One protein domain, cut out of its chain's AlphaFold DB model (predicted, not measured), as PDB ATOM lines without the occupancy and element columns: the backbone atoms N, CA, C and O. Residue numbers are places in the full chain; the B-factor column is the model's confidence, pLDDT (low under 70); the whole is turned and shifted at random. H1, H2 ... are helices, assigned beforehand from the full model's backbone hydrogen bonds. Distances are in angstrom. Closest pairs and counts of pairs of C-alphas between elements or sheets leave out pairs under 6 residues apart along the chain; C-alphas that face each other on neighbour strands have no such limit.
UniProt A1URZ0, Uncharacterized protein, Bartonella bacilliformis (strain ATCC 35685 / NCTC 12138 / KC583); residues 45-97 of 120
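What this domain is: This is residues 45 to 97 of the 120 residues of an uncharacterized protein of Bartonella bacilliformis (strain ATCC 35685 / NCTC 12138 / KC583) (UniProt A1URZ0). Two helices meet near their ends as a narrow, open V: the long, gently kinked H2 makes one arm and the longest axis, and the shorter H1 folds back from one of its ends. The 53 printed residues hold two named helices, H1 then H2, and no named strand; the class is all helix. The whole is extended, with a radius of gyration of the C-alphas of 16.6 A and spans of 52 by 26 by 6 A.

Where its parts are: H2, residues 63 to 95, is 45.4 A long and ends with C-alpha 95 at (-45.490, -30.040, -49.832). It has a kink of 28 degrees near residue 74. H1, residues 45 to 61, is 24.8 A long and begins with C-alpha 45 at (-27.849, -8.005, -54.551).

How they stand to each other: H2 and H1 are close but not clearly touching; their closest C-alphas, of Cys 66 and Cys 59, are 5.5 A apart. They run opposite ways at a shallow tilt of 29 degrees. Of the O i to N i+4 pairs, 28 of 29 in H2 and 12 of 13 in H1 are within hydrogen-bond range.

The domain as a whole: The two C-alphas farthest apart, of Arg 61 and Asp 97, are 52.0 A apart. The link from H1 to H2 is tight, and the printed part has no cut. Residue 97 alone has a pLDDT under 70.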
ATOM      1  N   ALA A  45     -28.942  -7.332 -53.852       89.62
ATOM      2  CA  ALA A  45     -27.849  -8.005 -54.551       89.62
ATOM      3  C   ALA A  45     -26.731  -7.029 -54.950       89.62
ATOM      4  O   ALA A  45     -25.552  -7.373 -54.858       89.62
ATOM      5  N   THR A  46     -27.088  -5.815 -55.370       91.19
ATOM      6  CA  THR A  46     -26.125  -4.764 -55.719       91.19
ATOM      7  C   THR A  46     -25.363  -4.286 -54.484       91.19
ATOM      8  O   THR A  46     -24.133  -4.282 -54.500       91.19
ATOM      9  N   ALA A  47     -26.064  -4.007 -53.382       89.94
ATOM     10  CA  ALA A  47     -25.441  -3.622 -52.117       89.94
ATOM     11  C   ALA A  47     -24.511  -4.721 -51.570       89.94
ATOM     12  O   ALA A  47     -23.400  -4.447 -51.117       89.94
ATOM     13  N   LEU A  48     -24.919  -5.990 -51.668       89.62
ATOM     14  CA  LEU A  48     -24.069  -7.114 -51.281       89.62
ATOM     15  C   LEU A  48     -22.806  -7.201 -52.149       89.62
ATOM     16  O   LEU A  48     -21.719  -7.429 -51.623       89.62
ATOM     17  N   LYS A  49     -22.927  -7.023 -53.472       92.19
ATOM     18  CA  LYS A  49     -21.766  -6.999 -54.378       92.19
ATOM     19  C   LYS A  49     -20.784  -5.898 -53.990       92.19
ATOM     20  O   LYS A  49     -19.579  -6.141 -53.997       92.19
ATOM     21  N   GLU A  50     -21.288  -4.722 -53.631       93.25
ATOM     22  CA  GLU A  50     -20.459  -3.614 -53.158       93.25
ATOM     23  C   GLU A  50     -19.743  -3.964 -51.847       93.25
ATOM     24  O   GLU A  50     -18.522  -3.820 -51.759       93.25
ATOM     25  N   ALA A  51     -20.456  -4.538 -50.876       95.00
ATOM     26  CA  ALA A  51     -19.866  -4.997 -49.619       95.00
ATOM     27  C   ALA A  51     -18.789  -6.080 -49.827       95.00
ATOM     28  O   ALA A  51     -17.735  -6.046 -49.194       95.00
ATOM     29  N   ILE A  52     -19.007  -7.024 -50.750       94.75
ATOM     30  CA  ILE A  52     -18.007  -8.044 -51.113       94.75
ATOM     31  C   ILE A  52     -16.770  -7.391 -51.736       94.75
ATOM     32  O   ILE A  52     -15.643  -7.807 -51.459       94.75
ATOM     33  N   ASN A  53     -16.961  -6.374 -52.575       95.19
ATOM     34  CA  ASN A  53     -15.848  -5.646 -53.167       95.19
ATOM     35  C   ASN A  53     -15.018  -4.914 -52.099       95.19
ATOM     36  O   ASN A  53     -13.790  -4.906 -52.183       95.19
ATOM     37  N   ASP A  54     -15.658  -4.356 -51.070       95.00
ATOM     38  CA  ASP A  54     -14.943  -3.757 -49.939       95.00
ATOM     39  C   ASP A  54     -14.199  -4.807 -49.104       95.00
ATOM     40  O   ASP A  54     -13.010  -4.654 -48.817       95.00
ATOM     41  N   LEU A  55     -14.839  -5.944 -48.824       94.62
ATOM     42  CA  LEU A  55     -14.192  -7.058 -48.137       94.62
ATOM     43  C   LEU A  55     -12.964  -7.565 -48.908       94.62
ATOM     44  O   LEU A  55     -11.940  -7.884 -48.305       94.62
ATOM     45  N   ARG A  56     -13.022  -7.588 -50.245       94.44
ATOM     46  CA  ARG A  56     -11.872  -7.936 -51.089       94.44
ATOM     47  C   ARG A  56     -10.713  -6.960 -50.879       94.44
ATOM     48  O   ARG A  56      -9.588  -7.407 -50.664       94.44
ATOM     49  N   LYS A  57     -10.986  -5.651 -50.879       96.00
ATOM     50  CA  LYS A  57      -9.978  -4.615 -50.588       96.00
ATOM     51  C   LYS A  57      -9.440  -4.725 -49.159       96.00
ATOM     52  O   LYS A  57      -8.263  -4.471 -48.919       96.00
ATOM     53  N   PHE A  58     -10.282  -5.095 -48.196       95.50
ATOM     54  CA  PHE A  58      -9.865  -5.356 -46.819       95.50
ATOM     55  C   PHE A  58      -8.916  -6.556 -46.730       95.50
ATOM     56  O   PHE A  58      -7.887  -6.472 -46.057       95.50
ATOM     57  N   CYS A  59      -9.233  -7.644 -47.435       96.00
ATOM     58  CA  CYS A  59      -8.406  -8.844 -47.479       96.00
ATOM     59  C   CYS A  59      -7.046  -8.585 -48.131       96.00
ATOM     60  O   CYS A  59      -6.053  -9.090 -47.624       96.00
ATOM     61  N   GLU A  60      -6.976  -7.756 -49.177       96.06
ATOM     62  CA  GLU A  60      -5.702  -7.352 -49.794       96.06
ATOM     63  C   GLU A  60      -4.745  -6.706 -48.779       96.06
ATOM     64  O   GLU A  60      -3.541  -6.942 -48.823       96.06
ATOM     65  N   ARG A  61      -5.283  -5.957 -47.806       96.62
ATOM     66  CA  ARG A  61      -4.497  -5.346 -46.722       96.62
ATOM     67  C   ARG A  61      -4.243  -6.276 -45.532       96.62
ATOM     68  O   ARG A  61      -3.299  -6.046 -44.787       96.62
ATOM     69  N   ASN A  62      -5.078  -7.296 -45.324       96.00
ATOM     70  CA  ASN A  62      -5.054  -8.160 -44.138       96.00
ATOM     71  C   ASN A  62      -5.212  -9.642 -44.521       96.00
ATOM     72  O   ASN A  62      -6.238 -10.271 -44.237       96.00
ATOM     73  N   ILE A  63      -4.177 -10.210 -45.148       94.94
ATOM     74  CA  ILE A  63      -4.197 -11.583 -45.686       94.94
ATOM     75  C   ILE A  63      -4.519 -12.634 -44.604       94.94
ATOM     76  O   ILE A  63      -5.356 -13.509 -44.824       94.94
ATOM     77  N   GLN A  64      -3.929 -12.511 -43.408       96.44
ATOM     78  CA  GLN A  64      -4.059 -13.505 -42.332       96.44
ATOM     79  C   GLN A  64      -5.494 -13.591 -41.779       96.44
ATOM     80  O   GLN A  64      -6.007 -14.680 -41.500       96.44
ATOM     81  N   THR A  65      -6.176 -12.447 -41.657       96.25
ATOM     82  CA  THR A  65      -7.581 -12.384 -41.224       96.25
ATOM     83  C   THR A  65      -8.491 -13.061 -42.243       96.25
ATOM     84  O   THR A  65      -9.412 -13.787 -41.870       96.25
ATOM     85  N   CYS A  66      -8.211 -12.868 -43.534       96.12
ATOM     86  CA  CYS A  66      -8.991 -13.466 -44.610       96.12
ATOM     87  C   CYS A  66      -8.802 -14.994 -44.671       96.12
ATOM     88  O   CYS A  66      -9.773 -15.728 -44.841       96.12
ATOM     89  N   GLU A  67      -7.581 -15.495 -44.459       96.12
ATOM     90  CA  GLU A  67      -7.288 -16.935 -44.394       96.12
ATOM     91  C   GLU A  67      -7.987 -17.616 -43.206       96.12
ATOM     92  O   GLU A  67      -8.669 -18.634 -43.367       96.12
ATOM     93  N   THR A  68      -7.898 -17.001 -42.024       96.38
ATOM     94  CA  THR A  68      -8.579 -17.492 -40.816       96.38
ATOM     95  C   THR A  68     -10.098 -17.478 -41.005       96.38
ATOM     96  O   THR A  68     -10.778 -18.467 -40.722       96.38
ATOM     97  N   GLY A  69     -10.632 -16.383 -41.557       94.00
ATOM     98  CA  GLY A  69     -12.050 -16.237 -41.874       94.00
ATOM     99  C   GLY A  69     -12.537 -17.268 -42.891       94.00
ATOM    100  O   GLY A  69     -13.600 -17.852 -42.700       94.00
ATOM    101  N   LYS A  70     -11.747 -17.564 -43.931       94.94
ATOM    102  CA  LYS A  70     -12.054 -18.601 -44.927       94.94
ATOM    103  C   LYS A  70     -12.197 -19.979 -44.284       94.94
ATOM    104  O   LYS A  70     -13.147 -20.689 -44.597       94.94
ATOM    105  N   SER A  71     -11.284 -20.353 -43.388       95.06
ATOM    106  CA  SER A  71     -11.352 -21.637 -42.674       95.06
ATOM    107  C   SER A  71     -12.603 -21.725 -41.792       95.06
ATOM    108  O   SER A  71     -13.376 -22.685 -41.870       95.06
ATOM    109  N   PHE A  72     -12.871 -20.664 -41.024       96.06
ATOM    110  CA  PHE A  72     -14.055 -20.568 -40.173       96.06
ATOM    111  C   PHE A  72     -15.358 -20.659 -40.981       96.06
ATOM    112  O   PHE A  72     -16.195 -21.528 -40.715       96.06
ATOM    113  N   LEU A  73     -15.504 -19.820 -42.011       96.25
ATOM    114  CA  LEU A  73     -16.676 -19.797 -42.885       96.25
ATOM    115  C   LEU A  73     -16.838 -21.094 -43.677       96.25
ATOM    116  O   LEU A  73     -17.969 -21.516 -43.881       96.25
ATOM    117  N   GLY A  74     -15.753 -21.759 -44.079       96.12
ATOM    118  CA  GLY A  74     -15.820 -23.069 -44.731       96.12
ATOM    119  C   GLY A  74     -16.471 -24.123 -43.832       96.12
ATOM    120  O   GLY A  74     -17.388 -24.823 -44.258       96.12
ATOM    121  N   SER A  75     -16.066 -24.181 -42.558       95.56
ATOM    122  CA  SER A  75     -16.632 -25.133 -41.591       95.56
ATOM    123  C   SER A  75     -18.117 -24.877 -41.293       95.56
ATOM    124  O   SER A  75     -18.906 -25.815 -41.170       95.56
ATOM    125  N   ILE A  76     -18.512 -23.604 -41.205       96.56
ATOM    126  CA  ILE A  76     -19.906 -23.205 -40.987       96.56
ATOM    127  C   ILE A  76     -20.729 -23.419 -42.256       96.56
ATOM    128  O   ILE A  76     -21.860 -23.885 -42.172       96.56
ATOM    129  N   GLY A  77     -20.160 -23.121 -43.423       95.62
ATOM    130  CA  GLY A  77     -20.804 -23.255 -44.724       95.62
ATOM    131  C   GLY A  77     -21.185 -24.695 -45.040       95.62
ATOM    132  O   GLY A  77     -22.303 -24.936 -45.484       95.62
ATOM    133  N   GLU A  78     -20.318 -25.659 -44.731       97.06
ATOM    134  CA  GLU A  78     -20.637 -27.081 -44.906       97.06
ATOM    135  C   GLU A  78     -21.835 -27.499 -44.040       97.06
ATOM    136  O   GLU A  78     -22.782 -28.134 -44.508       97.06
ATOM    137  N   ARG A  79     -21.863 -27.058 -42.777       95.31
ATOM    138  CA  ARG A  79     -23.003 -27.307 -41.880       95.31
ATOM    139  C   ARG A  79     -24.273 -26.614 -42.368       95.31
ATOM    140  O   ARG A  79     -25.343 -27.214 -42.320       95.31
ATOM    141  N   ALA A  80     -24.160 -25.381 -42.858       97.25
ATOM    142  CA  ALA A  80     -25.279 -24.632 -43.420       97.25
ATOM    143  C   ALA A  80     -25.841 -25.319 -44.671       97.25
ATOM    144  O   ALA A  80     -27.056 -25.430 -44.804       97.25
ATOM    145  N   ARG A  81     -24.979 -25.854 -45.547       96.38
ATOM    146  CA  ARG A  81     -25.380 -26.620 -46.733       96.38
ATOM    147  C   ARG A  81     -26.134 -27.889 -46.351       96.38
ATOM    148  O   ARG A  81     -27.200 -28.154 -46.905       96.38
ATOM    149  N   ASN A  82     -25.622 -28.641 -45.383       97.56
ATOM    150  CA  ASN A  82     -26.257 -29.881 -44.935       97.56
ATOM    151  C   ASN A  82     -27.584 -29.600 -44.209       97.56
ATOM    152  O   ASN A  82     -28.564 -30.325 -44.399       97.56
ATOM    153  N   GLY A  83     -27.644 -28.509 -43.440       96.25
ATOM    154  CA  GLY A  83     -28.873 -28.011 -42.825       96.25
ATOM    155  C   GLY A  83     -29.912 -27.586 -43.863       96.25
ATOM    156  O   GLY A  83     -31.062 -28.006 -43.776       96.25
ATOM    157  N   ALA A  84     -29.500 -26.835 -44.888       97.56
ATOM    158  CA  ALA A  84     -30.367 -26.435 -45.991       97.56
ATOM    159  C   ALA A  84     -30.908 -27.655 -46.746       97.56
ATOM    160  O   ALA A  84     -32.110 -27.733 -46.972       97.56
ATOM    161  N   LYS A  85     -30.062 -28.648 -47.061       97.25
ATOM    162  CA  LYS A  85     -30.497 -29.906 -47.694       97.25
ATOM    163  C   LYS A  85     -31.578 -30.605 -46.870       97.25
ATOM    164  O   LYS A  85     -32.618 -30.957 -47.409       97.25
ATOM    165  N   THR A  86     -31.357 -30.743 -45.565       96.81
ATOM    166  CA  THR A  86     -32.322 -31.378 -44.653       96.81
ATOM    167  C   THR A  86     -33.642 -30.604 -44.600       96.81
ATOM    168  O   THR A  86     -34.713 -31.203 -44.640       96.81
ATOM    169  N   ALA A  87     -33.577 -29.271 -44.543       97.00
ATOM    170  CA  ALA A  87     -34.762 -28.422 -44.557       97.00
ATOM    171  C   ALA A  87     -35.533 -28.546 -45.880       97.00
ATOM    172  O   ALA A  87     -36.748 -28.717 -45.855       97.00
ATOM    173  N   TYR A  88     -34.843 -28.520 -47.023       95.38
ATOM    174  CA  TYR A  88     -35.475 -28.691 -48.331       95.38
ATOM    175  C   TYR A  88     -36.091 -30.077 -48.498       95.38
ATOM    176  O   TYR A  88     -37.220 -30.160 -48.954       95.38
ATOM    177  N   GLU A  89     -35.417 -31.147 -48.068       95.69
ATOM    178  CA  GLU A  89     -35.995 -32.498 -48.081       95.69
ATOM    179  C   GLU A  89     -37.255 -32.592 -47.211       95.69
ATOM    180  O   GLU A  89     -38.211 -33.267 -47.577       95.69
ATOM    181  N   TYR A  90     -37.288 -31.917 -46.059       95.19
ATOM    182  CA  TYR A  90     -38.482 -31.869 -45.215       95.19
ATOM    183  C   TYR A  90     -39.636 -31.111 -45.886       95.19
ATOM    184  O   TYR A  90     -40.777 -31.578 -45.862       95.19
ATOM    185  N   LEU A  91     -39.345 -29.957 -46.491       94.56
ATOM    186  CA  LEU A  91     -40.330 -29.173 -47.237       94.56
ATOM    187  C   LEU A  91     -40.868 -29.969 -48.430       94.56
ATOM    188  O   LEU A  91     -42.077 -30.025 -48.614       94.56
ATOM    189  N   ASP A  92     -39.991 -30.634 -49.175       92.56
ATOM    190  CA  ASP A  92     -40.345 -31.479 -50.316       92.56
ATOM    191  C   ASP A  92     -41.238 -32.653 -49.895       92.56
ATOM    192  O   ASP A  92     -42.285 -32.874 -50.482       92.56
ATOM    193  N   ARG A  93     -40.937 -33.336 -48.784       92.00
ATOM    194  CA  ARG A  93     -41.828 -34.386 -48.249       92.00
ATOM    195  C   ARG A  93     -43.186 -33.856 -47.778       92.00
ATOM    196  O   ARG A  93     -44.167 -34.584 -47.809       92.00
ATOM    197  N   THR A  94     -43.238 -32.620 -47.281       89.75
ATOM    198  CA  THR A  94     -44.461 -32.026 -46.708       89.75
ATOM    199  C   THR A  94     -45.373 -31.441 -47.789       89.75
ATOM    200  O   THR A  94     -46.594 -31.569 -47.706       89.75
ATOM    201  N   PHE A  95     -44.783 -30.793 -48.793       90.31
ATOM    202  CA  PHE A  95     -45.490 -30.040 -49.832       90.31
ATOM    203  C   PHE A  95     -45.404 -30.684 -51.222       90.31
ATOM    204  O   PHE A  95     -46.279 -30.448 -52.046       90.31
ATOM    205  N   GLY A  96     -44.396 -31.513 -51.488       72.94
ATOM    206  CA  GLY A  96     -44.195 -32.187 -52.775       72.94
ATOM    207  C   GLY A  96     -45.208 -33.296 -53.062       72.94
ATOM    208  O   GLY A  96     -45.504 -33.545 -54.226       72.94
ATOM    209  N   ASP A  97     -45.818 -33.891 -52.029       67.44
ATOM    210  CA  ASP A  97     -46.914 -34.866 -52.189       67.44
ATOM    211  C   ASP A  97     -48.302 -34.207 -52.338       67.44
ATOM    212  O   ASP A  97     -49.289 -34.894 -52.596       67.44
TER     213      ASP A  97